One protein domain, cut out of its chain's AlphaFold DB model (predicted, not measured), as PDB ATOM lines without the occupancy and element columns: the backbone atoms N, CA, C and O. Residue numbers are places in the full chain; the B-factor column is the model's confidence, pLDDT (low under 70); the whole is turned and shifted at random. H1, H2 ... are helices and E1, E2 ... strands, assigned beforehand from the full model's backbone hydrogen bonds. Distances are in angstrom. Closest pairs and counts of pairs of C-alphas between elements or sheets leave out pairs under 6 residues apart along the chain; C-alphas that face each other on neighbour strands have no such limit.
ATOM      1  N   PHE A   3     141.058  25.219 129.627       63.50
ATOM      2  CA  PHE A   3     140.894  26.159 130.733       63.50
ATOM      3  C   PHE A   3     142.227  26.534 131.383       63.50
ATOM      4  O   PHE A   3     143.200  25.784 131.357       63.50
ATOM      5  N   TRP A   4     142.261  27.716 131.986       60.28
ATOM      6  CA  TRP A   4     143.316  28.145 132.892       60.28
ATOM      7  C   TRP A   4     142.797  28.136 134.317       60.28
ATOM      8  O   TRP A   4     141.642  28.487 134.578       60.28
ATOM      9  N   ILE A   5     143.690  27.816 135.240       57.88
ATOM     10  CA  ILE A   5     143.490  28.111 136.654       57.88
ATOM     11  C   ILE A   5     144.167  29.458 136.921       57.88
ATOM     12  O   ILE A   5     145.324  29.656 136.543       57.88
ATOM     13  N   LYS A   6     143.430  30.395 137.524       56.12
ATOM     14  CA  LYS A   6     143.988  31.642 138.048       56.12
ATOM     15  C   LYS A   6     144.631  31.341 139.399       56.12
ATOM     16  O   LYS A   6     143.947  30.851 140.297       56.12
ATOM     17  N   GLU A   7     145.895  31.701 139.577       50.00
ATOM     18  CA  GLU A   7     146.366  32.059 140.916       50.00
ATOM     19  C   GLU A   7     145.978  33.523 141.199       50.00
ATOM     20  O   GLU A   7     145.692  34.278 140.258       50.00
ATOM     21  N   PRO A   8     145.908  33.960 142.469       43.50
ATOM     22  CA  PRO A   8     145.593  35.345 142.802       43.50
ATOM     23  C   PRO A   8     146.589  36.328 142.154       43.50
ATOM     24  O   PRO A   8     147.654  36.594 142.704       43.50
ATOM     25  N   GLY A   9     146.240  36.892 140.991       40.78
ATOM     26  CA  GLY A   9     147.028  37.935 140.323       40.78
ATOM     27  C   GLY A   9     147.062  37.891 138.793       40.78
ATOM     28  O   GLY A   9     147.122  38.960 138.192       40.78
ATOM     29  N   GLU A  10     146.976  36.720 138.141       45.94
ATOM     30  CA  GLU A  10     147.122  36.590 136.674       45.94
ATOM     31  C   GLU A  10     146.322  35.394 136.087       45.94
ATOM     32  O   GLU A  10     146.131  34.373 136.739       45.94
ATOM     33  N   CYS A  11     145.841  35.495 134.835       49.19
ATOM     34  CA  CYS A  11     145.030  34.456 134.146       49.19
ATOM     35  C   CYS A  11     145.874  33.569 133.191       49.19
ATOM     36  O   CYS A  11     145.330  32.953 132.278       49.19
ATOM     37  N   HIS A  12     147.203  33.497 133.364       55.56
ATOM     38  CA  HIS A  12     148.104  32.831 132.403       55.56
ATOM     39  C   HIS A  12     149.130  31.853 132.999       55.56
ATOM     40  O   HIS A  12     150.022  31.409 132.277       55.56
ATOM     41  N   GLU A  13     149.033  31.480 134.275       62.81
ATOM     42  CA  GLU A  13     150.109  30.703 134.907       62.81
ATOM     43  C   GLU A  13     150.091  29.210 134.562       62.81
ATOM     44  O   GLU A  13     151.151  28.639 134.293       62.81
ATOM     45  N   ARG A  14     148.915  28.561 134.516       72.44
ATOM     46  CA  ARG A  14     148.814  27.125 134.198       72.44
ATOM     47  C   ARG A  14     147.638  26.818 133.279       72.44
ATOM     48  O   ARG A  14     146.482  27.074 133.615       72.44
ATOM     49  N   HIS A  15     147.956  26.268 132.110       82.06
ATOM     50  CA  HIS A  15     146.991  25.900 131.078       82.06
ATOM     51  C   HIS A  15     146.719  24.406 131.122       82.06
ATOM     52  O   HIS A  15     147.652  23.605 131.010       82.06
ATOM     53  N   PHE A  16     145.444  24.048 131.182       83.00
ATOM     54  CA  PHE A  16     144.992  22.673 131.150       83.00
ATOM     55  C   PHE A  16     144.005  22.434 130.013       83.00
ATOM     56  O   PHE A  16     143.221  23.301 129.629       83.00
ATOM     57  N   CYS A  17     144.034  21.215 129.494       83.25
ATOM     58  CA  CYS A  17     143.065  20.699 128.546       83.25
ATOM     59  C   CYS A  17     142.535  19.378 129.084       83.25
ATOM     60  O   CYS A  17     143.312  18.465 129.345       83.25
ATOM     61  N   ILE A  18     141.221  19.278 129.244       81.81
ATOM     62  CA  ILE A  18     140.544  17.999 129.430       81.81
ATOM     63  C   ILE A  18     140.090  17.512 128.064       81.81
ATOM     64  O   ILE A  18     139.259  18.156 127.413       81.81
ATOM     65  N   ASP A  19     140.642  16.381 127.654       79.69
ATOM     66  CA  ASP A  19     140.244  15.646 126.462       79.69
ATOM     67  C   ASP A  19     139.373  14.464 126.888       79.69
ATOM     68  O   ASP A  19     139.712  13.763 127.837       79.69
ATOM     69  N   ALA A  20     138.246  14.256 126.223       71.56
ATOM     70  CA  ALA A  20     137.358  13.135 126.495       71.56
ATOM     71  C   ALA A  20     136.922  12.544 125.158       71.56
ATOM     72  O   ALA A  20     136.502  13.280 124.266       71.56
ATOM     73  N   GLU A  21     137.009  11.220 125.020       68.38
ATOM     74  CA  GLU A  21     136.645  10.541 123.769       68.38
ATOM     75  C   GLU A  21     135.152  10.685 123.454       68.38
ATOM     76  O   GLU A  21     134.750  10.766 122.293       68.38
ATOM     77  N   SER A  22     134.329  10.731 124.500       68.38
ATOM     78  CA  SER A  22     132.897  10.956 124.402       68.38
ATOM     79  C   SER A  22     132.374  11.629 125.660       68.38
ATOM     80  O   SER A  22     132.763  11.280 126.774       68.38
ATOM     81  N   LEU A  23     131.440  12.551 125.456       70.62
ATOM     82  CA  LEU A  23     130.579  13.108 126.485       70.62
ATOM     83  C   LEU A  23     129.149  12.726 126.123       70.62
ATOM     84  O   LEU A  23     128.654  13.099 125.058       70.62
ATOM     85  N   THR A  24     128.490  12.003 127.013       70.31
ATOM     86  CA  THR A  24     127.068  11.698 126.908       70.31
ATOM     87  C   THR A  24     126.332  12.354 128.056       70.31
ATOM     88  O   THR A  24     126.713  12.228 129.216       70.31
ATOM     89  N   MET A  25     125.268  13.066 127.705       70.75
ATOM     90  CA  MET A  25     124.349  13.649 128.663       70.75
ATOM     91  C   MET A  25     123.090  12.793 128.675       70.75
ATOM     92  O   MET A  25     122.459  12.589 127.634       70.75
ATOM     93  N   GLY A  26     122.778  12.240 129.837       68.88
ATOM     94  CA  GLY A  26     121.577  11.462 130.088       68.88
ATOM     95  C   GLY A  26     120.712  12.125 131.144       68.88
ATOM     96  O   GLY A  26     121.092  13.130 131.744       68.88
ATOM     97  N   HIS A  27     119.559  11.516 131.381       70.75
ATOM     98  CA  HIS A  27     118.763  11.789 132.563       70.75
ATOM     99  C   HIS A  27     118.582  10.489 133.338       70.75
ATOM    100  O   HIS A  27     118.399   9.434 132.722       70.75
ATOM    101  N   ASP A  28     118.657  10.552 134.663       65.75
ATOM    102  CA  ASP A  28     118.218   9.432 135.491       65.75
ATOM    103  C   ASP A  28     116.680   9.344 135.542       65.75
ATOM    104  O   ASP A  28     115.954  10.147 134.947       65.75
ATOM    105  N   GLU A  29     116.164   8.340 136.251       63.16
ATOM    106  CA  GLU A  29     114.721   8.124 136.416       63.16
ATOM    107  C   GLU A  29     114.001   9.250 137.182       63.16
ATOM    108  O   GLU A  29     112.774   9.349 137.118       63.16
ATOM    109  N   PHE A  30     114.756  10.130 137.845       60.00
ATOM    110  CA  PHE A  30     114.275  11.311 138.561       60.00
ATOM    111  C   PHE A  30     114.431  12.599 137.733       60.00
ATOM    112  O   PHE A  30     114.044  13.684 138.179       60.00
ATOM    113  N   GLY A  31     114.949  12.497 136.505       62.38
ATOM    114  CA  GLY A  31     115.168  13.617 135.594       62.38
ATOM    115  C   GLY A  31     116.466  14.388 135.844       62.38
ATOM    116  O   GLY A  31     116.653  15.444 135.237       62.38
ATOM    117  N   ASN A  32     117.362  13.903 136.709       64.06
ATOM    118  CA  ASN A  32     118.655  14.543 136.955       64.06
ATOM    119  C   ASN A  32     119.573  14.389 135.765       64.06
ATOM    120  O   ASN A  32     119.666  13.309 135.191       64.06
ATOM    121  N   VAL A  33     120.293  15.458 135.442       68.31
ATOM    122  CA  VAL A  33     121.303  15.439 134.390       68.31
ATOM    123  C   VAL A  33     122.458  14.535 134.816       68.31
ATOM    124  O   VAL A  33     123.213  14.874 135.721       68.31
ATOM    125  N   LEU A  34     122.621  13.413 134.122       66.75
ATOM    126  CA  LEU A  34     123.778  12.538 134.251       66.75
ATOM    127  C   LEU A  34     124.800  12.910 133.182       66.75
ATOM    128  O   LEU A  34     124.516  12.831 131.985       66.75
ATOM    129  N   LEU A  35     126.000  13.289 133.611       71.38
ATOM    130  CA  LEU A  35     127.141  13.458 132.719       71.38
ATOM    131  C   LEU A  35     127.993  12.193 132.782       71.38
ATOM    132  O   LEU A  35     128.659  11.942 133.781       71.38
ATOM    133  N   ASP A  36     127.969  11.406 131.710       70.62
ATOM    134  CA  ASP A  36     128.891  10.286 131.529       70.62
ATOM    135  C   ASP A  36     129.981  10.699 130.539       70.62
ATOM    136  O   ASP A  36     129.717  11.156 129.421       70.62
ATOM    137  N   VAL A  37     131.222  10.588 130.994       70.25
ATOM    138  CA  VAL A  37     132.412  11.016 130.270       70.25
ATOM    139  C   VAL A  37     133.335   9.817 130.183       70.25
ATOM    140  O   VAL A  37     133.800   9.317 131.210       70.25
ATOM    141  N   SER A  38     133.633   9.374 128.955       70.06
ATOM    142  CA  SER A  38     134.706   8.391 128.743       70.06
ATOM    143  C   SER A  38     135.979   8.937 129.394       70.06
ATOM    144  O   SER A  38     136.220  10.137 129.226       70.06
ATOM    145  N   PRO A  39     136.755   8.123 130.144       68.00
ATOM    146  CA  PRO A  39     137.719   8.601 131.129       68.00
ATOM    147  C   PRO A  39     138.515   9.793 130.601       68.00
ATOM    148  O   PRO A  39     139.336   9.619 129.694       68.00
ATOM    149  N   PRO A  40     138.244  11.012 131.104       77.81
ATOM    150  CA  PRO A  40     138.883  12.185 130.546       77.81
ATOM    151  C   PRO A  40     140.389  12.084 130.777       77.81
ATOM    152  O   PRO A  40     140.837  11.557 131.793       77.81
ATOM    153  N   VAL A  41     141.196  12.599 129.863       82.25
ATOM    154  CA  VAL A  41     142.635  12.761 130.063       82.25
ATOM    155  C   VAL A  41     142.903  14.242 130.255       82.25
ATOM    156  O   VAL A  41     142.530  15.073 129.425       82.25
ATOM    157  N   VAL A  42     143.539  14.583 131.373       84.38
ATOM    158  CA  VAL A  42     143.966  15.956 131.640       84.38
ATOM    159  C   VAL A  42     145.366  16.128 131.067       84.38
ATOM    160  O   VAL A  42     146.271  15.348 131.348       84.38
ATOM    161  N   TYR A  43     145.556  17.182 130.290       85.44
ATOM    162  CA  TYR A  43     146.849  17.619 129.796       85.44
ATOM    163  C   TYR A  43     147.188  18.984 130.375       85.44
ATOM    164  O   TYR A  43     146.330  19.858 130.437       85.44
ATOM    165  N   GLU A  44     148.446  19.189 130.737       87.19
ATOM    166  CA  GLU A  44     149.006  20.484 131.106       87.19
ATOM    167  C   GLU A  44     149.906  20.989 129.972       87.19
ATOM    168  O   GLU A  44     150.680  20.219 129.391       87.19
ATOM    169  N   TYR A  45     149.828  22.284 129.655       82.06
ATOM    170  CA  TYR A  45     150.770  22.919 128.735       82.06
ATOM    171  C   TYR A  45     151.853  23.663 129.504       82.06
ATOM    172  O   TYR A  45     151.603  24.697 130.121       82.06
ATOM    173  N   ILE A  46     153.091  23.185 129.389       80.12
ATOM    174  CA  ILE A  46     154.264  23.810 130.005       80.12
ATOM    175  C   ILE A  46     155.143  24.360 128.888       80.12
ATOM    176  O   ILE A  46     155.696  23.600 128.097       80.12
ATOM    177  N   LYS A  47     155.278  25.692 128.809       79.94
ATOM    178  CA  LYS A  47     156.059  26.382 127.757       79.94
ATOM    179  C   LYS A  47     155.656  25.966 126.327       79.94
ATOM    180  O   LYS A  47     156.499  25.894 125.438       79.94
ATOM    181  N   GLY A  48     154.367  25.690 126.115       76.00
ATOM    182  CA  GLY A  48     153.813  25.257 124.827       76.00
ATOM    183  C   GLY A  48     153.880  23.747 124.559       76.00
ATOM    184  O   GLY A  48     153.313  23.296 123.569       76.00
ATOM    185  N   GLU A  49     154.507  22.950 125.431       82.62
ATOM    186  CA  GLU A  49     154.499  21.487 125.326       82.62
ATOM    187  C   GLU A  49     153.278  20.892 126.035       82.62
ATOM    188  O   GLU A  49     153.100  21.122 127.231       82.62
ATOM    189  N   LYS A  50     152.479  20.088 125.319       87.00
ATOM    190  CA  LYS A  50     151.364  19.301 125.875       87.00
ATOM    191  C   LYS A  50     151.919  18.066 126.596       87.00
ATOM    192  O   LYS A  50     152.589  17.247 125.965       87.00
ATOM    193  N   LYS A  51     151.638  17.915 127.893       87.81
ATOM    194  CA  LYS A  51     152.008  16.737 128.700       87.81
ATOM    195  C   LYS A  51     150.799  16.215 129.451       87.81
ATOM    196  O   LYS A  51     149.980  17.002 129.905       87.81
ATOM    197  N   GLU A  52     150.679  14.898 129.561       87.75
ATOM    198  CA  GLU A  52     149.640  14.291 130.392       87.75
ATOM    199  C   GLU A  52     149.870  14.671 131.858       87.75
ATOM    200  O   GLU A  52     150.994  14.592 132.365       87.75
ATOM    201  N   PHE A  53     148.814  15.142 132.511       85.38
ATOM    202  CA  PHE A  53     148.837  15.576 133.895       85.38
ATOM    203  C   PHE A  53     148.432  14.416 134.801       85.38
ATOM    204  O   PHE A  53     147.327  13.885 134.698       85.38
ATOM    205  N   ILE A  54     149.326  14.039 135.712       84.69
ATOM    206  CA  ILE A  54     149.074  12.968 136.676       84.69
ATOM    207  C   ILE A  54     148.535  13.587 137.960       84.69
ATOM    208  O   ILE A  54     149.236  14.330 138.647       84.69
ATOM    209  N   ILE A  55     147.293  13.247 138.295       84.00
ATOM    210  CA  ILE A  55     146.658  13.674 139.540       84.00
ATOM    211  C   ILE A  55     147.211  12.823 140.685       84.00
ATOM    212  O   ILE A  55     147.142  11.597 140.660       84.00
ATOM    213  N   THR A  56     147.772  13.485 141.697       85.38
ATOM    214  CA  THR A  56     148.326  12.838 142.899       85.38
ATOM    215  C   THR A  56     147.584  13.221 144.178       85.38
ATOM    216  O   THR A  56     147.998  12.836 145.270       85.38
ATOM    217  N   THR A  57     146.526  14.021 144.061       86.88
ATOM    218  CA  THR A  57     145.736  14.509 145.194       86.88
ATOM    219  C   THR A  57     144.811  13.411 145.714       86.88
ATOM    220  O   THR A  57     144.276  12.618 144.937       86.88
ATOM    221  N   VAL A  58     144.609  13.387 147.029       86.81
ATOM    222  CA  VAL A  58     143.626  12.532 147.700       86.81
ATOM    223  C   VAL A  58     142.554  13.393 148.354       86.81
ATOM    224  O   VAL A  58     142.851  14.502 148.804       86.81
ATOM    225  N   ASP A  59     141.323  12.894 148.399       84.50
ATOM    226  CA  ASP A  59     140.256  13.528 149.173       84.50
ATOM    227  C   ASP A  59     140.430  13.298 150.686       84.50
ATOM    228  O   ASP A  59     141.368  12.640 151.148       84.50
ATOM    229  N   TRP A  60     139.517  13.861 151.479       79.62
ATOM    230  CA  TRP A  60     139.535  13.751 152.940       79.62
ATOM    231  C   TRP A  60     139.417  12.301 153.440       79.62
ATOM    232  O   TRP A  60     139.872  12.000 154.545       79.62
ATOM    233  N   ALA A  61     138.846  11.402 152.632       83.19
ATOM    234  CA  ALA A  61     138.711   9.979 152.922       83.19
ATOM    235  C   ALA A  61     139.927   9.157 152.445       83.19
ATOM    236  O   ALA A  61     139.981   7.943 152.653       83.19
ATOM    237  N   GLY A  62     140.924   9.800 151.829       86.06
ATOM    238  CA  GLY A  62     142.137   9.159 151.325       86.06
ATOM    239  C   GLY A  62     141.968   8.481 149.963       86.06
ATOM    240  O   GLY A  62     142.846   7.713 149.560       86.06
ATOM    241  N   ARG A  63     140.871   8.740 149.242       89.62
ATOM    242  CA  ARG A  63     140.674   8.251 147.873       89.62
ATOM    243  C   ARG A  63     141.487   9.111 146.915       89.62
ATOM    244  O   ARG A  63     141.411  10.336 146.945       89.62
ATOM    245  N   CYS A  64     142.243   8.464 146.032       88.62
ATOM    246  CA  CYS A  64     142.929   9.159 144.949       88.62
ATOM    247  C   CYS A  64     141.908   9.779 143.996       88.62
ATOM    248  O   CYS A  64     141.058   9.070 143.447       88.62
ATOM    249  N   LEU A  65     142.035  11.086 143.784       87.69
ATOM    250  CA  LEU A  65     141.262  11.784 142.773       87.69
ATOM    251  C   LEU A  65     141.726  11.354 141.381       87.69
ATOM    252  O   LEU A  65     142.911  11.114 141.137       87.69
ATOM    253  N   ASN A  66     140.774  11.265 140.467       86.19
ATOM    254  CA  ASN A  66     140.981  10.956 139.069       86.19
ATOM    255  C   ASN A  66     140.541  12.134 138.186       86.19
ATOM    256  O   ASN A  66     140.120  13.203 138.634       86.19
ATOM    257  N   THR A  67     140.698  11.957 136.885       84.31
ATOM    258  CA  THR A  67     140.406  12.988 135.892       84.31
ATOM    259  C   THR A  67     138.913  13.287 135.764       84.31
ATOM    260  O   THR A  67     138.561  14.425 135.452       84.31
ATOM    261  N   ALA A  68     138.034  12.316 136.029       82.44
ATOM    262  CA  ALA A  68     136.590  12.533 136.060       82.44
ATOM    263  C   ALA A  68     136.195  13.429 137.242       82.44
ATOM    264  O   ALA A  68     135.396  14.342 137.053       82.44
ATOM    265  N   ASP A  69     136.835  13.270 138.408       84.56
ATOM    266  CA  ASP A  69     136.644  14.184 139.548       84.56
ATOM    267  C   ASP A  69     136.992  15.632 139.159       84.56
ATOM    268  O   ASP A  69     136.262  16.571 139.467       84.56
ATOM    269  N   THR A  70     138.086  15.818 138.409       83.44
ATOM    270  CA  THR A  70     138.502  17.146 137.920       83.44
ATOM    271  C   THR A  70     137.493  17.725 136.929       83.44
ATOM    272  O   THR A  70     137.173  18.913 136.981       83.44
ATOM    273  N   PHE A  71     136.981  16.898 136.016       84.81
ATOM    274  CA  PHE A  71     135.953  17.318 135.070       84.81
ATOM    275  C   PHE A  71     134.666  17.746 135.789       84.81
ATOM    276  O   PHE A  71     134.151  18.832 135.511       84.81
ATOM    277  N   ASN A  72     134.189  16.937 136.738       85.00
ATOM    278  CA  ASN A  72     132.982  17.218 137.512       85.00
ATOM    279  C   ASN A  72     133.120  18.505 138.331       85.00
ATOM    280  O   ASN A  72     132.203  19.324 138.311       85.00
ATOM    281  N   ASP A  73     134.271  18.738 138.975       86.38
ATOM    282  CA  ASP A  73     134.534  19.987 139.703       86.38
ATOM    283  C   ASP A  73     134.442  21.209 138.776       86.38
ATOM    284  O   ASP A  73     133.747  22.180 139.077       86.38
ATOM    285  N   ILE A  74     135.068  21.158 137.595       86.81
ATOM    286  CA  ILE A  74     135.045  22.291 136.661       86.81
ATOM    287  C   ILE A  74     133.634  22.542 136.133       86.81
ATOM    288  O   ILE A  74     133.177  23.683 136.141       86.81
ATOM    289  N   ILE A  75     132.917  21.508 135.692       86.44
ATOM    290  CA  ILE A  75     131.545  21.684 135.201       86.44
ATOM    291  C   ILE A  75     130.622  22.185 136.313       86.44
ATOM    292  O   ILE A  75     129.811  23.082 136.073       86.44
ATOM    293  N   SER A  76     130.800  21.700 137.543       89.94
ATOM    294  CA  SER A  76     130.096  22.203 138.717       89.94
ATOM    295  C   SER A  76     130.349  23.704 138.917       89.94
ATOM    296  O   SER A  76     129.393  24.475 139.044       89.94
ATOM    297  N   ARG A  77     131.610  24.156 138.847       91.44
ATOM    298  CA  ARG A  77     132.001  25.580 138.941       91.44
ATOM    299  C   ARG A  77     131.370  26.442 137.858       91.44
ATOM    300  O   ARG A  77     130.875  27.533 138.140       91.44
ATOM    301  N   LEU A  78     131.359  25.943 136.625       90.50
ATOM    302  CA  LEU A  78     130.750  26.648 135.502       90.50
ATOM    303  C   LEU A  78     129.238  26.735 135.646       90.50
ATOM    304  O   LEU A  78     128.688  27.814 135.447       90.50
ATOM    305  N   SER A  79     128.575  25.650 136.051       91.12
ATOM    306  CA  SER A  79     127.120  25.623 136.218       91.12
ATOM    307  C   SER A  79     126.625  26.673 137.213       91.12
ATOM    308  O   SER A  79     125.596  27.283 136.965       91.12
ATOM    309  N   ARG A  80     127.393  26.958 138.276       92.38
ATOM    310  CA  ARG A  80     127.071  27.980 139.286       92.38
ATOM    311  C   ARG A  80     127.642  29.364 138.988       92.38
ATOM    312  O   ARG A  80     127.526  30.253 139.827       92.38
ATOM    313  N   ASN A  81     128.257  29.562 137.822       91.62
ATOM    314  CA  ASN A  81     128.862  30.833 137.425       91.62
ATOM    315  C   ASN A  81     129.887  31.344 138.466       91.62
ATOM    316  O   ASN A  81     129.779  32.465 138.969       91.62
ATOM    317  N   GLU A  82     130.830  30.479 138.866       91.94
ATOM    318  CA  GLU A  82     131.924  30.842 139.776       91.94
ATOM    319  C   GLU A  82     132.908  31.807 139.086       91.94
ATOM    320  O   GLU A  82     133.351  31.557 137.965       91.94
ATOM    321  N   THR A  83     133.282  32.906 139.749       85.50
ATOM    322  CA  THR A  83     134.101  33.980 139.144       85.50
ATOM    323  C   THR A  83     135.531  34.078 139.690       85.50
ATOM    324  O   THR A  83     136.319  34.898 139.206       85.50
ATOM    325  N   GLY A  84     135.887  33.251 140.678       71.62
ATOM    326  CA  GLY A  84     137.162  33.323 141.402       71.62
ATOM    327  C   GLY A  84     138.350  32.704 140.661       71.62
ATOM    328  O   GLY A  84     139.279  33.411 140.274       71.62
ATOM    329  N   TRP A  85     138.327  31.384 140.458       71.81
ATOM    330  CA  TRP A  85     139.562  30.602 140.282       71.81
ATOM    331  C   TRP A  85     139.812  30.063 138.871       71.81
ATOM    332  O   TRP A  85     140.924  29.633 138.574       71.81
ATOM    333  N   ILE A  86     138.819  30.083 137.980       75.31
ATOM    334  CA  ILE A  86     138.913  29.419 136.671       75.31
ATOM    335  C   ILE A  86     138.633  30.406 135.530       75.31
ATOM    336  O   ILE A  86     137.667  31.165 135.569       75.31
ATOM    337  N   CYS A  87     139.482  30.393 134.496       74.00
ATOM    338  CA  CYS A  87     139.236  31.033 133.200       74.00
ATOM    339  C   CYS A  87     139.002  29.934 132.147       74.00
ATOM    340  O   CYS A  87     139.925  29.184 131.842       74.00
ATOM    341  N   ILE A  88     137.824  29.847 131.526       76.69
ATOM    342  CA  ILE A  88     137.615  28.922 130.395       76.69
ATOM    343  C   ILE A  88     137.983  29.614 129.082       76.69
ATOM    344  O   ILE A  88     137.459  30.686 128.790       76.69
ATOM    345  N   ASN A  89     138.841  28.993 128.268       74.38
ATOM    346  CA  ASN A  89     139.161  29.503 126.925       74.38
ATOM    347  C   ASN A  89     138.219  28.947 125.877       74.38
ATOM    348  O   ASN A  89     137.737  29.663 125.001       74.38
ATOM    349  N   ASN A  90     138.040  27.630 125.928       77.62
ATOM    350  CA  ASN A  90     137.333  26.899 124.907       77.62
ATOM    351  C   ASN A  90     136.563  25.756 125.547       77.62
ATOM    352  O   ASN A  90     137.123  24.804 126.095       77.62
ATOM    353  N   LEU A  91     135.250  25.868 125.457       79.94
ATOM    354  CA  LEU A  91     134.321  24.843 125.878       79.94
ATOM    355  C   LEU A  91     133.723  24.211 124.626       79.94
ATOM    356  O   LEU A  91     133.346  24.942 123.703       79.94
ATOM    357  N   ASP A  92     133.646  22.877 124.615       80.00
ATOM    358  CA  ASP A  92     132.917  22.144 123.579       80.00
ATOM    359  C   ASP A  92     131.491  22.697 123.448       80.00
ATOM    360  O   ASP A  92     130.911  23.167 124.428       80.00
ATOM    361  N   ILE A  93     130.921  22.650 122.244       80.38
ATOM    362  CA  ILE A  93     129.606  23.239 121.979       80.38
ATOM    363  C   ILE A  93     128.496  22.616 122.835       80.38
ATOM    364  O   ILE A  93     127.596  23.329 123.278       80.38
ATOM    365  N   SER A  94     128.585  21.318 123.119       79.25
ATOM    366  CA  SER A  94     127.601  20.592 123.927       79.25
ATOM    367  C   SER A  94     127.675  21.048 125.383       79.25
ATOM    368  O   SER A  94     126.661  21.396 125.983       79.25
ATOM    369  N   LEU A  95     128.892  21.149 125.923       80.56
ATOM    370  CA  LEU A  95     129.129  21.651 127.278       80.56
ATOM    371  C   LEU A  95     128.771  23.125 127.423       80.56
ATOM    372  O   LEU A  95     128.232  23.530 128.447       80.56
ATOM    373  N   ARG A  96     129.048  23.932 126.398       85.06
ATOM    374  CA  ARG A  96     128.662  25.341 126.382       85.06
ATOM    375  C   ARG A  96     127.154  25.489 126.436       85.06
ATOM    376  O   ARG A  96     126.671  26.239 127.271       85.06
ATOM    377  N   SER A  97     126.440  24.737 125.606       83.94
ATOM    378  CA  SER A  97     124.976  24.758 125.584       83.94
ATOM    379  C   SER A  97     124.397  24.351 126.942       83.94
ATOM    380  O   SER A  97     123.461  24.984 127.421       83.94
ATOM    381  N   LEU A  98     124.993  23.347 127.596       82.81
ATOM    382  CA  LEU A  98     124.608  22.932 128.945       82.81
ATOM    383  C   LEU A  98     124.830  24.048 129.979       82.81
ATOM    384  O   LEU A  98     123.919  24.386 130.727       82.81
ATOM    385  N   VAL A  99     126.022  24.647 130.016       87.19
ATOM    386  CA  VAL A  99     126.340  25.741 130.953       87.19
ATOM    387  C   VAL A  99     125.439  26.958 130.712       87.19
ATOM    388  O   VAL A  99     124.919  27.540 131.662       87.19
ATOM    389  N   GLU A 100     125.193  27.314 129.450       88.56
ATOM    390  CA  GLU A 100     124.287  28.405 129.077       88.56
ATOM    391  C   GLU A 100     122.838  28.123 129.501       88.56
ATOM    392  O   GLU A 100     122.147  29.042 129.946       88.56
ATOM    393  N   ALA A 101     122.387  26.864 129.439       85.81
ATOM    394  CA  ALA A 101     121.074  26.469 129.945       85.81
ATOM    395  C   ALA A 101     120.944  26.764 131.446       85.81
ATOM    396  O   ALA A 101     119.951  27.377 131.851       85.81
ATOM    397  N   PHE A 102     121.976  26.460 132.246       88.38
ATOM    398  CA  PHE A 102     121.997  26.841 133.660       88.38
ATOM    399  C   PHE A 102     121.927  28.354 133.864       88.38
ATOM    400  O   PHE A 102     121.144  28.850 134.675       88.38
ATOM    401  N   HIS A 103     122.703  29.111 133.093       90.44
ATOM    402  CA  HIS A 103     122.794  30.564 133.256       90.44
ATOM    403  C   HIS A 103     121.548  31.315 132.780       90.44
ATOM    404  O   HIS A 103     121.297  32.432 133.241       90.44
ATOM    405  N   SER A 104     120.765  30.721 131.876       88.75
ATOM    406  CA  SER A 104     119.532  31.319 131.349       88.75
ATOM    407  C   SER A 104     118.409  31.435 132.387       88.75
ATOM    408  O   SER A 104     117.558  32.317 132.275       88.75
ATOM    409  N   HIS A 105     118.452  30.618 133.440       87.44
ATOM    410  CA  HIS A 105     117.467  30.588 134.518       87.44
ATOM    411  C   HIS A 105     118.096  31.104 135.813       87.44
ATOM    412  O   HIS A 105     118.536  30.349 136.683       87.44
ATOM    413  N   SER A 106     118.167  32.427 135.923       91.81
ATOM    414  CA  SER A 106     118.717  33.109 137.094       91.81
ATOM    415  C   SER A 106     117.764  33.033 138.288       91.81
ATOM    416  O   SER A 106     116.625  33.488 138.202       91.81
ATOM    417  N   ALA A 107     118.244  32.534 139.427       93.69
ATOM    418  CA  ALA A 107     117.542  32.648 140.703       93.69
ATOM    419  C   ALA A 107     117.540  34.098 141.196       93.69
ATOM    420  O   ALA A 107     116.510  34.613 141.637       93.69
ATOM    421  N   LEU A 108     118.705  34.749 141.132       94.94
ATOM    422  CA  LEU A 108     118.893  36.146 141.494       94.94
ATOM    423  C   LEU A 108     120.175  36.712 140.867       94.94
ATOM    424  O   LEU A 108     121.048  35.985 140.396       94.94
ATOM    425  N   THR A 109     120.309  38.035 140.892       94.75
ATOM    426  CA  THR A 109     121.562  38.719 140.551       94.75
ATOM    427  C   THR A 109     122.082  39.454 141.777       94.75
ATOM    428  O   THR A 109     121.352  40.246 142.373       94.75
ATOM    429  N   TRP A 110     123.338  39.207 142.143       94.00
ATOM    430  CA  TRP A 110     124.003  39.848 143.276       94.00
ATOM    431  C   TRP A 110     125.306  40.491 142.818       94.00
ATOM    432  O   TRP A 110     126.147  39.819 142.231       94.00
ATOM    433  N   GLU A 111     125.453  41.800 143.036       93.38
ATOM    434  CA  GLU A 111     126.666  42.564 142.688       93.38
ATOM    435  C   GLU A 111     127.196  42.312 141.258       93.38
ATOM    436  O   GLU A 111     128.394  42.321 140.994       93.38
ATOM    437  N   GLY A 112     126.284  42.104 140.302       89.50
ATOM    438  CA  GLY A 112     126.613  41.849 138.895       89.50
ATOM    439  C   GLY A 112     126.882  40.382 138.545       89.50
ATOM    440  O   GLY A 112     126.994  40.062 137.362       89.50
ATOM    441  N   ARG A 113     126.919  39.477 139.529       92.25
ATOM    442  CA  ARG A 113     126.956  38.029 139.315       92.25
ATOM    443  C   ARG A 113     125.538  37.486 139.146       92.25
ATOM    444  O   ARG A 113     124.690  37.640 140.024       92.25
ATOM    445  N   ASN A 114     125.293  36.833 138.014       93.75
ATOM    446  CA  ASN A 114     124.091  36.030 137.800       93.75
ATOM    447  C   ASN A 114     124.241  34.712 138.574       93.75
ATOM    448  O   ASN A 114     125.205  33.984 138.329       93.75
ATOM    449  N   ILE A 115     123.314  34.436 139.492       95.94
ATOM    450  CA  ILE A 115     123.271  33.223 140.307       95.94
ATOM    451  C   ILE A 115     122.222  32.272 139.708       95.94
ATOM    452  O   ILE A 115     121.029  32.588 139.750       95.94
ATOM    453  N   PRO A 116     122.639  31.126 139.146       94.44
ATOM    454  CA  PRO A 116     121.743  30.152 138.519       94.44
ATOM    455  C   PRO A 116     120.790  29.481 139.512       94.44
ATOM    456  O   PRO A 116     121.157  29.231 140.661       94.44
ATOM    457  N   TYR A 117     119.568  29.171 139.075       93.38
ATOM    458  CA  TYR A 117     118.589  28.475 139.914       93.38
ATOM    459  C   TYR A 117     118.842  26.983 140.048       93.38
ATOM    460  O   TYR A 117     118.616  26.438 141.115       93.38
ATOM    461  N   PHE A 118     119.347  26.315 139.023       91.00
ATOM    462  CA  PHE A 118     119.913  24.989 139.223       91.00
ATOM    463  C   PHE A 118     121.421  25.072 139.080       91.00
ATOM    464  O   PHE A 118     121.943  25.906 138.338       91.00
ATOM    465  N   ILE A 119     122.115  24.206 139.803       92.44
ATOM    466  CA  ILE A 119     123.551  23.994 139.660       92.44
ATOM    467  C   ILE A 119     123.822  22.499 139.576       92.44
ATOM    468  O   ILE A 119     123.021  21.692 140.047       92.44
ATOM    469  N   LEU A 120     124.965  22.146 139.002       89.50
ATOM    470  CA  LEU A 120     125.533  20.811 139.099       89.50
ATOM    471  C   LEU A 120     126.496  20.759 140.277       89.50
ATOM    472  O   LEU A 120     127.346  21.641 140.429       89.50
ATOM    473  N   PHE A 121     126.414  19.701 141.067       88.75
ATOM    474  CA  PHE A 121     127.372  19.377 142.110       88.75
ATOM    475  C   PHE A 121     127.551  17.864 142.179       88.75
ATOM    476  O   PHE A 121     126.581  17.136 142.346       88.75
ATOM    477  N   ASP A 122     128.786  17.405 141.977       79.19
ATOM    478  CA  ASP A 122     129.150  15.981 141.935       79.19
ATOM    479  C   ASP A 122     128.235  15.107 141.046       79.19
ATOM    480  O   ASP A 122     127.846  13.999 141.392       79.19
ATOM    481  N   GLY A 123     127.831  15.642 139.887       74.25
ATOM    482  CA  GLY A 123     126.934  14.949 138.952       74.25
ATOM    483  C   GLY A 123     125.444  15.007 139.307       74.25
ATOM    484  O   GLY A 123     124.631  14.509 138.535       74.25
ATOM    485  N   TYR A 124     125.069  15.655 140.411       78.88
ATOM    486  CA  TYR A 124     123.682  15.868 140.819       78.88
ATOM    487  C   TYR A 124     123.243  17.312 140.601       78.88
ATOM    488  O   TYR A 124     124.054  18.238 140.597       78.88
ATOM    489  N   MET A 125     121.934  17.511 140.442       85.75
ATOM    490  CA  MET A 125     121.345  18.844 140.443       85.75
ATOM    491  C   MET A 125     121.033  19.288 141.872       85.75
ATOM    492  O   MET A 125     120.550  18.503 142.685       85.75
ATOM    493  N   ALA A 126     121.266  20.566 142.149       91.06
ATOM    494  CA  ALA A 126     120.858  21.206 143.394       91.06
ATOM    495  C   ALA A 126     120.128  22.524 143.108       91.06
ATOM    496  O   ALA A 126     120.394  23.179 142.093       91.06
ATOM    497  N   ALA A 127     119.218  22.914 144.004       92.62
ATOM    498  CA  ALA A 127     118.409  24.132 143.898       92.62
ATOM    499  C   ALA A 127     118.512  25.002 145.171       92.62
ATOM    500  O   ALA A 127     118.748  24.460 146.249       92.62
ATOM    501  N   PRO A 128     118.336  26.336 145.090       95.19
ATOM    502  CA  PRO A 128     118.452  27.233 146.228       95.19
ATOM    503  C   PRO A 128     117.449  26.905 147.338       95.19
ATOM    504  O   PRO A 128     116.233  26.945 147.132       95.19
ATOM    505  N   ALA A 129     117.972  26.680 148.538       96.12
ATOM    506  CA  ALA A 129     117.207  26.527 149.771       96.12
ATOM    507  C   ALA A 129     117.170  27.840 150.571       96.12
ATOM    508  O   ALA A 129     116.125  28.233 151.094       96.12
ATOM    509  N   PHE A 130     118.298  28.555 150.630       97.69
ATOM    510  CA  PHE A 130     118.431  29.823 151.348       97.69
ATOM    511  C   PHE A 130     119.563  30.668 150.755       97.69
ATOM    512  O   PHE A 130     120.516  30.138 150.191       97.69
ATOM    513  N   ALA A 131     119.466  31.990 150.863       97.94
ATOM    514  CA  ALA A 131     120.485  32.891 150.339       97.94
ATOM    515  C   ALA A 131     120.608  34.139 151.210       97.94
ATOM    516  O   ALA A 131     119.606  34.755 151.586       97.94
ATOM    517  N   THR A 132     121.843  34.543 151.472       98.25
ATOM    518  CA  THR A 132     122.197  35.790 152.145       98.25
ATOM    519  C   THR A 132     123.252  36.540 151.338       98.25
ATOM    520  O   THR A 132     123.814  36.033 150.364       98.25
ATOM    521  N   ASN A 133     123.544  37.776 151.731       97.62
ATOM    522  CA  ASN A 133     124.635  38.551 151.142       97.62
ATOM    523  C   ASN A 133     126.027  37.926 151.368       97.62
ATOM    524  O   ASN A 133     126.974  38.355 150.717       97.62
ATOM    525  N   GLN A 134     126.162  36.954 152.279       97.25
ATOM    526  CA  GLN A 134     127.415  36.240 152.544       97.25
ATOM    527  C   GLN A 134     127.439  34.864 151.874       97.25
ATOM    528  O   GLN A 134     128.419  34.534 151.197       97.25
ATOM    529  N   PHE A 135     126.360  34.089 152.023       98.25
ATOM    530  CA  PHE A 135     126.327  32.685 151.623       98.25
ATOM    531  C   PHE A 135     125.100  32.305 150.793       98.25
ATOM    532  O   PHE A 135     124.000  32.830 150.965       98.25
ATOM    533  N   LEU A 136     125.293  31.330 149.909       98.00
ATOM    534  CA  LEU A 136     124.244  30.655 149.156       98.00
ATOM    535  C   LEU A 136     124.161  29.216 149.633       98.00
ATOM    536  O   LEU A 136     125.183  28.536 149.721       98.00
ATOM    537  N   TYR A 137     122.941  28.752 149.863       98.12
ATOM    538  CA  TYR A 137     122.661  27.385 150.256       98.12
ATOM    539  C   TYR A 137     121.812  26.715 149.196       98.12
ATOM    540  O   TYR A 137     120.707  27.179 148.897       98.12
ATOM    541  N   TYR A 138     122.334  25.630 148.641       97.00
ATOM    542  CA  TYR A 138     121.616  24.772 147.711       97.00
ATOM    543  C   TYR A 138     121.338  23.434 148.381       97.00
ATOM    544  O   TYR A 138     122.156  22.958 149.156       97.00
ATOM    545  N   GLU A 139     120.203  22.835 148.064       94.38
ATOM    546  CA  GLU A 139     119.829  21.496 148.506       94.38
ATOM    547  C   GLU A 139     119.808  20.577 147.284       94.38
ATOM    548  O   GLU A 139     119.253  20.938 146.236       94.38
ATOM    549  N   ASN A 140     120.471  19.428 147.390       88.31
ATOM    550  CA  ASN A 140     120.410  18.388 146.365       88.31
ATOM    551  C   ASN A 140     119.174  17.493 146.577       88.31
ATOM    552  O   ASN A 140     118.422  17.632 147.538       88.31
ATOM    553  N   GLU A 141     118.957  16.527 145.690       81.50
ATOM    554  CA  GLU A 141     117.795  15.632 145.796       81.50
ATOM    555  C   GLU A 141     117.828  14.665 146.984       81.50
ATOM    556  O   GLU A 141     116.800  14.092 147.348       81.50
ATOM    557  N   MET A 142     119.005  14.463 147.572       84.06
ATOM    558  CA  MET A 142     119.198  13.630 148.755       84.06
ATOM    559  C   MET A 142     118.916  14.405 150.052       84.06
ATOM    560  O   MET A 142     118.854  13.790 151.116       84.06
ATOM    561  N   GLY A 143     118.674  15.717 149.959       87.25
ATOM    562  CA  GLY A 143     118.459  16.609 151.097       87.25
ATOM    563  C   GLY A 143     119.751  17.171 151.692       87.25
ATOM    564  O   GLY A 143     119.699  17.820 152.734       87.25
ATOM    565  N   ASP A 144     120.903  16.939 151.056       91.88
ATOM    566  CA  ASP A 144     122.171  17.481 151.539       91.88
ATOM    567  C   ASP A 144     122.260  18.972 151.211       91.88
ATOM    568  O   ASP A 144     122.000  19.403 150.077       91.88
ATOM    569  N   ILE A 145     122.686  19.757 152.200       96.56
ATOM    570  CA  ILE A 145     122.918  21.189 152.049       96.56
ATOM    571  C   ILE A 145     124.347  21.445 151.571       96.56
ATOM    572  O   ILE A 145     125.325  20.972 152.142       96.56
ATOM    573  N   LEU A 146     124.456  22.268 150.536       97.25
ATOM    574  CA  LEU A 146     125.697  22.758 149.957       97.25
ATOM    575  C   LEU A 146     125.828  24.249 150.248       97.25
ATOM    576  O   LEU A 146     124.890  25.011 150.010       97.25
ATOM    577  N   MET A 147     126.996  24.676 150.719       98.00
ATOM    578  CA  MET A 147     127.271  26.056 151.108       98.00
ATOM    579  C   MET A 147     128.303  26.690 150.177       98.00
ATOM    580  O   MET A 147     129.433  26.209 150.049       98.00
ATOM    581  N   PHE A 148     127.943  27.824 149.581       97.19
ATOM    582  CA  PHE A 148     128.791  28.586 148.664       97.19
ATOM    583  C   PHE A 148     128.903  30.050 149.081       97.19
ATOM    584  O   PHE A 148     128.017  30.595 149.736       97.19
ATOM    585  N   GLY A 149     129.971  30.718 148.651       96.69
ATOM    586  CA  GLY A 149     130.104  32.165 148.779       96.69
ATOM    587  C   GLY A 149     129.164  32.899 147.822       96.69
ATOM    588  O   GLY A 149     129.122  32.605 146.623       96.69
ATOM    589  N   THR A 150     128.430  33.898 148.315       96.38
ATOM    590  CA  THR A 150     127.544  34.712 147.464       96.38
ATOM    591  C   THR A 150     128.331  35.551 146.458       96.38
ATOM    592  O   THR A 150     127.929  35.664 145.298       96.38
ATOM    593  N   ALA A 151     129.478  36.093 146.876       93.94
ATOM    594  CA  ALA A 151     130.282  37.008 146.069       93.94
ATOM    595  C   ALA A 151     130.866  36.352 144.806       93.94
ATOM    596  O   ALA A 151     130.799  36.929 143.723       93.94
ATOM    597  N   ASP A 152     131.422  35.147 144.931       93.00
ATOM    598  CA  ASP A 152     132.212  34.513 143.871       93.00
ATOM    599  C   ASP A 152     131.734  33.114 143.477       93.00
ATOM    600  O   ASP A 152     132.193  32.601 142.459       93.00
ATOM    601  N   GLY A 153     130.804  32.511 144.225       93.94
ATOM    602  CA  GLY A 153     130.310  31.158 143.979       93.94
ATOM    603  C   GLY A 153     131.256  30.047 144.414       93.94
ATOM    604  O   GLY A 153     131.025  28.900 144.030       93.94
ATOM    605  N   ALA A 154     132.311  30.356 145.171       93.44
ATOM    606  CA  ALA A 154     133.248  29.350 145.651       93.44
ATOM    607  C   ALA A 154     132.562  28.389 146.632       93.44
ATOM    608  O   ALA A 154     131.753  28.810 147.460       93.44
ATOM    609  N   LEU A 155     132.901  27.100 146.551       94.19
ATOM    610  CA  LEU A 155     132.463  26.108 147.533       94.19
ATOM    611  C   LEU A 155     133.084  26.425 148.900       94.19
ATOM    612  O   LEU A 155     134.306  26.522 149.017       94.19
ATOM    613  N   ILE A 156     132.239  26.576 149.919       95.50
ATOM    614  CA  ILE A 156     132.650  26.786 151.314       95.50
ATOM    615  C   ILE A 156     132.592  25.468 152.083       95.50
ATOM    616  O   ILE A 156     133.520  25.152 152.827       95.50
ATOM    617  N   SER A 157     131.512  24.702 151.909       94.75
ATOM    618  CA  SER A 157     131.333  23.390 152.530       94.75
ATOM    619  C   SER A 157     130.276  22.569 151.793       94.75
ATOM    620  O   SER A 157     129.283  23.109 151.309       94.75
ATOM    621  N   ASP A 158     130.502  21.264 151.729       92.94
ATOM    622  CA  ASP A 158     129.656  20.218 151.144       92.94
ATOM    623  C   ASP A 158     129.423  19.054 152.128       92.94
ATOM    624  O   ASP A 158     129.191  17.915 151.732       92.94
ATOM    625  N   ASN A 159     129.551  19.319 153.429       91.88
ATOM    626  CA  ASN A 159     129.411  18.327 154.496       91.88
ATOM    627  C   ASN A 159     128.617  18.915 155.676       91.88
ATOM    628  O   ASN A 159     127.991  19.959 155.540       91.88
ATOM    629  N   GLU A 160     128.671  18.289 156.854       93.38
ATOM    630  CA  GLU A 160     127.951  18.735 158.062       93.38
ATOM    631  C   GLU A 160     128.187  20.222 158.415       93.38
ATOM    632  O   GLU A 160     127.313  20.885 158.976       93.38
ATOM    633  N   PHE A 161     129.333  20.806 158.041       95.62
ATOM    634  CA  PHE A 161     129.574  22.235 158.256       95.62
ATOM    635  C   PHE A 161     128.663  23.143 157.415       95.62
ATOM    636  O   PHE A 161     128.424  24.283 157.820       95.62
ATOM    637  N   ALA A 162     128.128  22.666 156.291       97.06
ATOM    638  CA  ALA A 162     127.163  23.395 155.478       97.06
ATOM    639  C   ALA A 162     125.805  23.509 156.184       97.06
ATOM    640  O   ALA A 162     125.219  24.591 156.186       97.06
ATOM    641  N   GLU A 163     125.346  22.446 156.849       96.75
ATOM    642  CA  GLU A 163     124.118  22.451 157.658       96.75
ATOM    643  C   GLU A 163     124.256  23.375 158.873       96.75
ATOM    644  O   GLU A 163     123.414  24.244 159.101       96.75
ATOM    645  N   ILE A 164     125.377  23.273 159.595       97.62
ATOM    646  CA  ILE A 164     125.693  24.189 160.704       97.62
ATOM    647  C   ILE A 164     125.724  25.640 160.202       97.62
ATOM    648  O   ILE A 164     125.201  26.548 160.852       97.62
ATOM    649  N   GLY A 165     126.333  25.872 159.037       97.81
ATOM    650  CA  GLY A 165     126.365  27.179 158.392       97.81
ATOM    651  C   GLY A 165     124.967  27.688 158.041       97.81
ATOM    652  O   GLY A 165     124.679  28.859 158.267       97.81
ATOM    653  N   PHE A 166     124.097  26.823 157.523       97.81
ATOM    654  CA  PHE A 166     122.722  27.150 157.151       97.81
ATOM    655  C   PHE A 166     121.922  27.651 158.352       97.81
ATOM    656  O   PHE A 166     121.376  28.757 158.310       97.81
ATOM    657  N   GLU A 167     121.916  26.883 159.446       97.62
ATOM    658  CA  GLU A 167     121.267  27.284 160.698       97.62
ATOM    659  C   GLU A 167     121.857  28.599 161.215       97.62
ATOM    660  O   GLU A 167     121.127  29.521 161.594       97.62
ATOM    661  N   LYS A 168     123.187  28.739 161.153       98.06
ATOM    662  CA  LYS A 168     123.851  29.942 161.646       98.06
ATOM    663  C   LYS A 168     123.481  31.193 160.854       98.06
ATOM    664  O   LYS A 168     123.241  32.240 161.456       98.06
ATOM    665  N   SER A 169     123.395  31.092 159.535       98.06
ATOM    666  CA  SER A 169     122.995  32.202 158.667       98.06
ATOM    667  C   SER A 169     121.543  32.615 158.903       98.06
ATOM    668  O   SER A 169     121.221  33.803 158.815       98.06
ATOM    669  N   GLN A 170     120.657  31.681 159.267       98.06
ATOM    670  CA  GLN A 170     119.285  32.008 159.668       98.06
ATOM    671  C   GLN A 170     119.249  32.817 160.971       98.06
ATOM    672  O   GLN A 170     118.559  33.837 161.032       98.06
ATOM    673  N   GLU A 171     120.023  32.417 161.987       98.00
ATOM    674  CA  GLU A 171     120.170  33.186 163.233       98.00
ATOM    675  C   GLU A 171     120.728  34.588 162.960       98.00
ATOM    676  O   GLU A 171     120.151  35.591 163.381       98.00
ATOM    677  N   MET A 172     121.828  34.674 162.206       97.75
ATOM    678  CA  MET A 172     122.469  35.949 161.877       97.75
ATOM    679  C   MET A 172     121.554  36.863 161.059       97.75
ATOM    680  O   MET A 172     121.585  38.082 161.234       97.75
ATOM    681  N   SER A 173     120.710  36.289 160.201       96.88
ATOM    682  CA  SER A 173     119.691  37.031 159.458       96.88
ATOM    683  C   SER A 173     118.593  37.576 160.371       96.88
ATOM    684  O   SER A 173     118.181  38.727 160.217       96.88
ATOM    685  N   ALA A 174     118.133  36.788 161.346       96.44
ATOM    686  CA  ALA A 174     117.141  37.229 162.327       96.44
ATOM    687  C   ALA A 174     117.676  38.362 163.222       96.44
ATOM    688  O   ALA A 174     116.940  39.297 163.545       96.44
ATOM    689  N   ASP A 175     118.969  38.316 163.546       97.19
ATOM    690  CA  ASP A 175     119.675  39.351 164.307       97.19
ATOM    691  C   ASP A 175     120.069  40.578 163.455       97.19
ATOM    692  O   ASP A 175     120.616  41.551 163.981       97.19
ATOM    693  N   GLY A 176     119.805  40.559 162.143       95.50
ATOM    694  CA  GLY A 176     120.111  41.651 161.213       95.50
ATOM    695  C   GLY A 176     121.596  41.805 160.859       95.50
ATOM    696  O   GLY A 176     121.994  42.855 160.354       95.50
ATOM    697  N   GLN A 177     122.420  40.790 161.135       96.88
ATOM    698  CA  GLN A 177     123.843  40.753 160.778       96.88
ATOM    699  C   GLN A 177     124.058  40.300 159.327       96.88
ATOM    700  O   GLN A 177     124.957  40.802 158.654       96.88
ATOM    701  N   GLU A 178     123.201  39.405 158.832       97.38
ATOM    702  CA  GLU A 178     123.141  39.010 157.425       97.38
ATOM    703  C   GLU A 178     121.854  39.512 156.767       97.38
ATOM    704  O   GLU A 178     120.801  39.628 157.391       97.38
ATOM    705  N   THR A 179     121.942  39.849 155.481       97.81
ATOM    706  CA  THR A 179     120.791  40.277 154.681       97.81
ATOM    707  C   THR A 179     120.295  39.107 153.851       97.81
ATOM    708  O   THR A 179     121.004  38.648 152.958       97.81
ATOM    709  N   VAL A 180     119.064  38.663 154.113       97.94
ATOM    710  CA  VAL A 180     118.396  37.630 153.311       97.94
ATOM    711  C   VAL A 180     118.170  38.136 151.891       97.94
ATOM    712  O   VAL A 180     117.620  39.220 151.681       97.94
ATOM    713  N   LEU A 181     118.557  37.323 150.913       97.50
ATOM    714  CA  LEU A 181     118.325  37.582 149.501       97.50
ATOM    715  C   LEU A 181     117.107  36.793 149.034       97.50
ATOM    716  O   LEU A 181     117.017  35.580 149.208       97.50
ATOM    717  N   SER A 182     116.156  37.493 148.422       95.38
ATOM    718  CA  SER A 182     115.035  36.838 147.749       95.38
ATOM    719  C   SER A 182     115.488  36.290 146.401       95.38
ATOM    720  O   SER A 182     116.246  36.945 145.686       95.38
ATOM    721  N   PHE A 183     114.980  35.117 146.039       94.56
ATOM    722  CA  PHE A 183     115.243  34.484 144.755       94.56
ATOM    723  C   PHE A 183     113.960  33.972 144.112       94.56
ATOM    724  O   PHE A 183     112.988  33.626 144.791       94.56
ATOM    725  N   THR A 184     113.967  33.936 142.786       92.19
ATOM    726  CA  THR A 184     112.899  33.346 141.983       92.19
ATOM    727  C   THR A 184     112.954  31.831 142.110       92.19
ATOM    728  O   THR A 184     114.035  31.247 142.065       92.19
ATOM    729  N   LYS A 185     111.787  31.200 142.257       88.56
ATOM    730  CA  LYS A 185     111.650  29.744 142.224       88.56
ATOM    731  C   LYS A 185     111.160  29.302 140.856       88.56
ATOM    732  O   LYS A 185     110.211  29.889 140.344       88.56
ATOM    733  N   TYR A 186     111.789  28.266 140.322       83.00
ATOM    734  CA  TYR A 186     111.403  27.611 139.076       83.00
ATOM    735  C   TYR A 186     110.960  26.182 139.368       83.00
ATOM    736  O   TYR A 186     111.461  25.538 140.300       83.00
ATOM    737  N   GLU A 187     110.013  25.682 138.580       71.44
ATOM    738  CA  GLU A 187     109.643  24.271 138.632       71.44
ATOM    739  C   GLU A 187     110.674  23.442 137.857       71.44
ATOM    740  O   GLU A 187     111.144  23.854 136.800       71.44
ATOM    741  N   LYS A 188     111.018  22.244 138.352       64.12
ATOM    742  CA  LYS A 188     112.001  21.356 137.695       64.12
ATOM    743  C   LYS A 188     111.627  21.041 136.233       64.12
ATOM    744  O   LYS A 188     112.506  20.864 135.399       64.12
ATOM    745  N   LEU A 189     110.329  21.037 135.914       54.53
ATOM    746  CA  LEU A 189     109.790  20.825 134.563       54.53
ATOM    747  C   LEU A 189     110.144  21.935 133.560       54.53
ATOM    748  O   LEU A 189     110.029  21.709 132.363       54.53
ATOM    749  N   GLU A 190     110.561  23.118 134.017       51.69
ATOM    750  CA  GLU A 190     110.973  24.222 133.137       51.69
ATOM    751  C   GLU A 190     112.435  24.092 132.672       51.69
ATOM    752  O   GLU A 190     112.900  24.903 131.874       51.69
ATOM    753  N   PHE A 191     113.158  23.073 133.154       52.94
ATOM    754  CA  PHE A 191     114.601  22.915 132.958       52.94
ATOM    755  C   PHE A 191     115.023  21.673 132.159       52.94
ATOM    756  O   PHE A 191     116.179  21.597 131.740       52.94
TER     757      PHE A 191
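AT A GLANCE: This is residues 3 to 191 of the 192 residues of an uncharacterized protein of Ruthenibacterium lactatiformans (UniProt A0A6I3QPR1). Two strongly twisted five-stranded sheets stand toward opposite ends of the longest axis, and helix H1 packs on both from between them. H3 covers the other face of the second sheet, which is curled like part of a barrel, while H2 packs on residues 75 to 79 of H1, and the hairpins E3 with E4 and E8 with E9 form two smaller sheets. The printed part has 189 residues with, along the chain, E1 to E6, H1, E7, H2, E8 to E14 and H3. The class is mixed, helices and strands, and both large sheets are antiparallel, in the orders E6 E5 E2 E1 E7 and E10 E11 E12 E13 E14. The whole is compact, with a radius of gyration of the C-alphas of 17.3 A and spans of 55 by 41 by 35 A.

IN THESE COORDINATES: Find C-alpha 3 at (140.894, 26.159, 130.733), where E1, residues 3 to 7, begins; its sheet adds E2, residues 10 to 19, 24.3 A long and bending by 68 degrees at residue 13, E5, 41 to 46, E6, 49 to 52, and E7, 86 to 90. Read E3 at 23 to 27 and E4 at 33 to 37. H1 spans 67 to 79, 18.3 A, and H2 93 to 104, 16.0 A. E8 is 106 to 110 and E9 113 to 116. The second sheet holds E10, 119 to 121, E11, 124 to 131, 19.8 A, E12, 135 to 140, 16.3 A, E13, 145 to 149, and E14, 155 to 157. H3, 160 to 174, 21.8 A, ends at C-alpha 174, (117.141, 37.229, 162.327).

HOW THE PARTS SIT: Between E5 and E2 look at N 43 and O 17, 2.8 A. H1 is on this sheet at a height over the sheet of 8.7 A; the closest C-alphas of H1 and E5 are Thr 67 and Val 41, 6.2 A. H1 is also on the second sheet, over E10, with Ser 76 and Leu 120 the closest C-alphas at 4.8 A. That sheet is a meander, each strand the antiparallel neighbour of the one before; N 136 of E12 and O 148 of E13 are 2.8 A apart. On its opposite face is H3, height 9.4 A, with Ala 162 and Met 147 of E13 the closest C-alphas at 5.1 A. H1 and H2 touch at a steep tilt of 39 degrees, the same way, through residues 75 to 79 and 99 to 103 alone; Ser 79 and Val 99 are their closest C-alphas, 5.3 A. The closest C-alphas of H2 and E9 are His 103 and Pro 116, 5.4 A; in the E8 and E9 hairpin, N 113 and O 110 are 2.8 A apart. In the E3 and E4 hairpin, N 24 and O 36 are 2.8 A apart. In H1, H2 and H3 every O i to N i+4 pair is within hydrogen-bond range.

THE WHOLE: The C-alphas of Glu 49 and Asp 175, the two farthest apart, are 55.2 A apart. The printed part has no cut. The link from E6 to H1 is long, and residues 175 to 191 hold no named element. Mean pLDDT of the printed part is 84.0, with 26 residues under 70, among them 3 to 13 and 188 to 191.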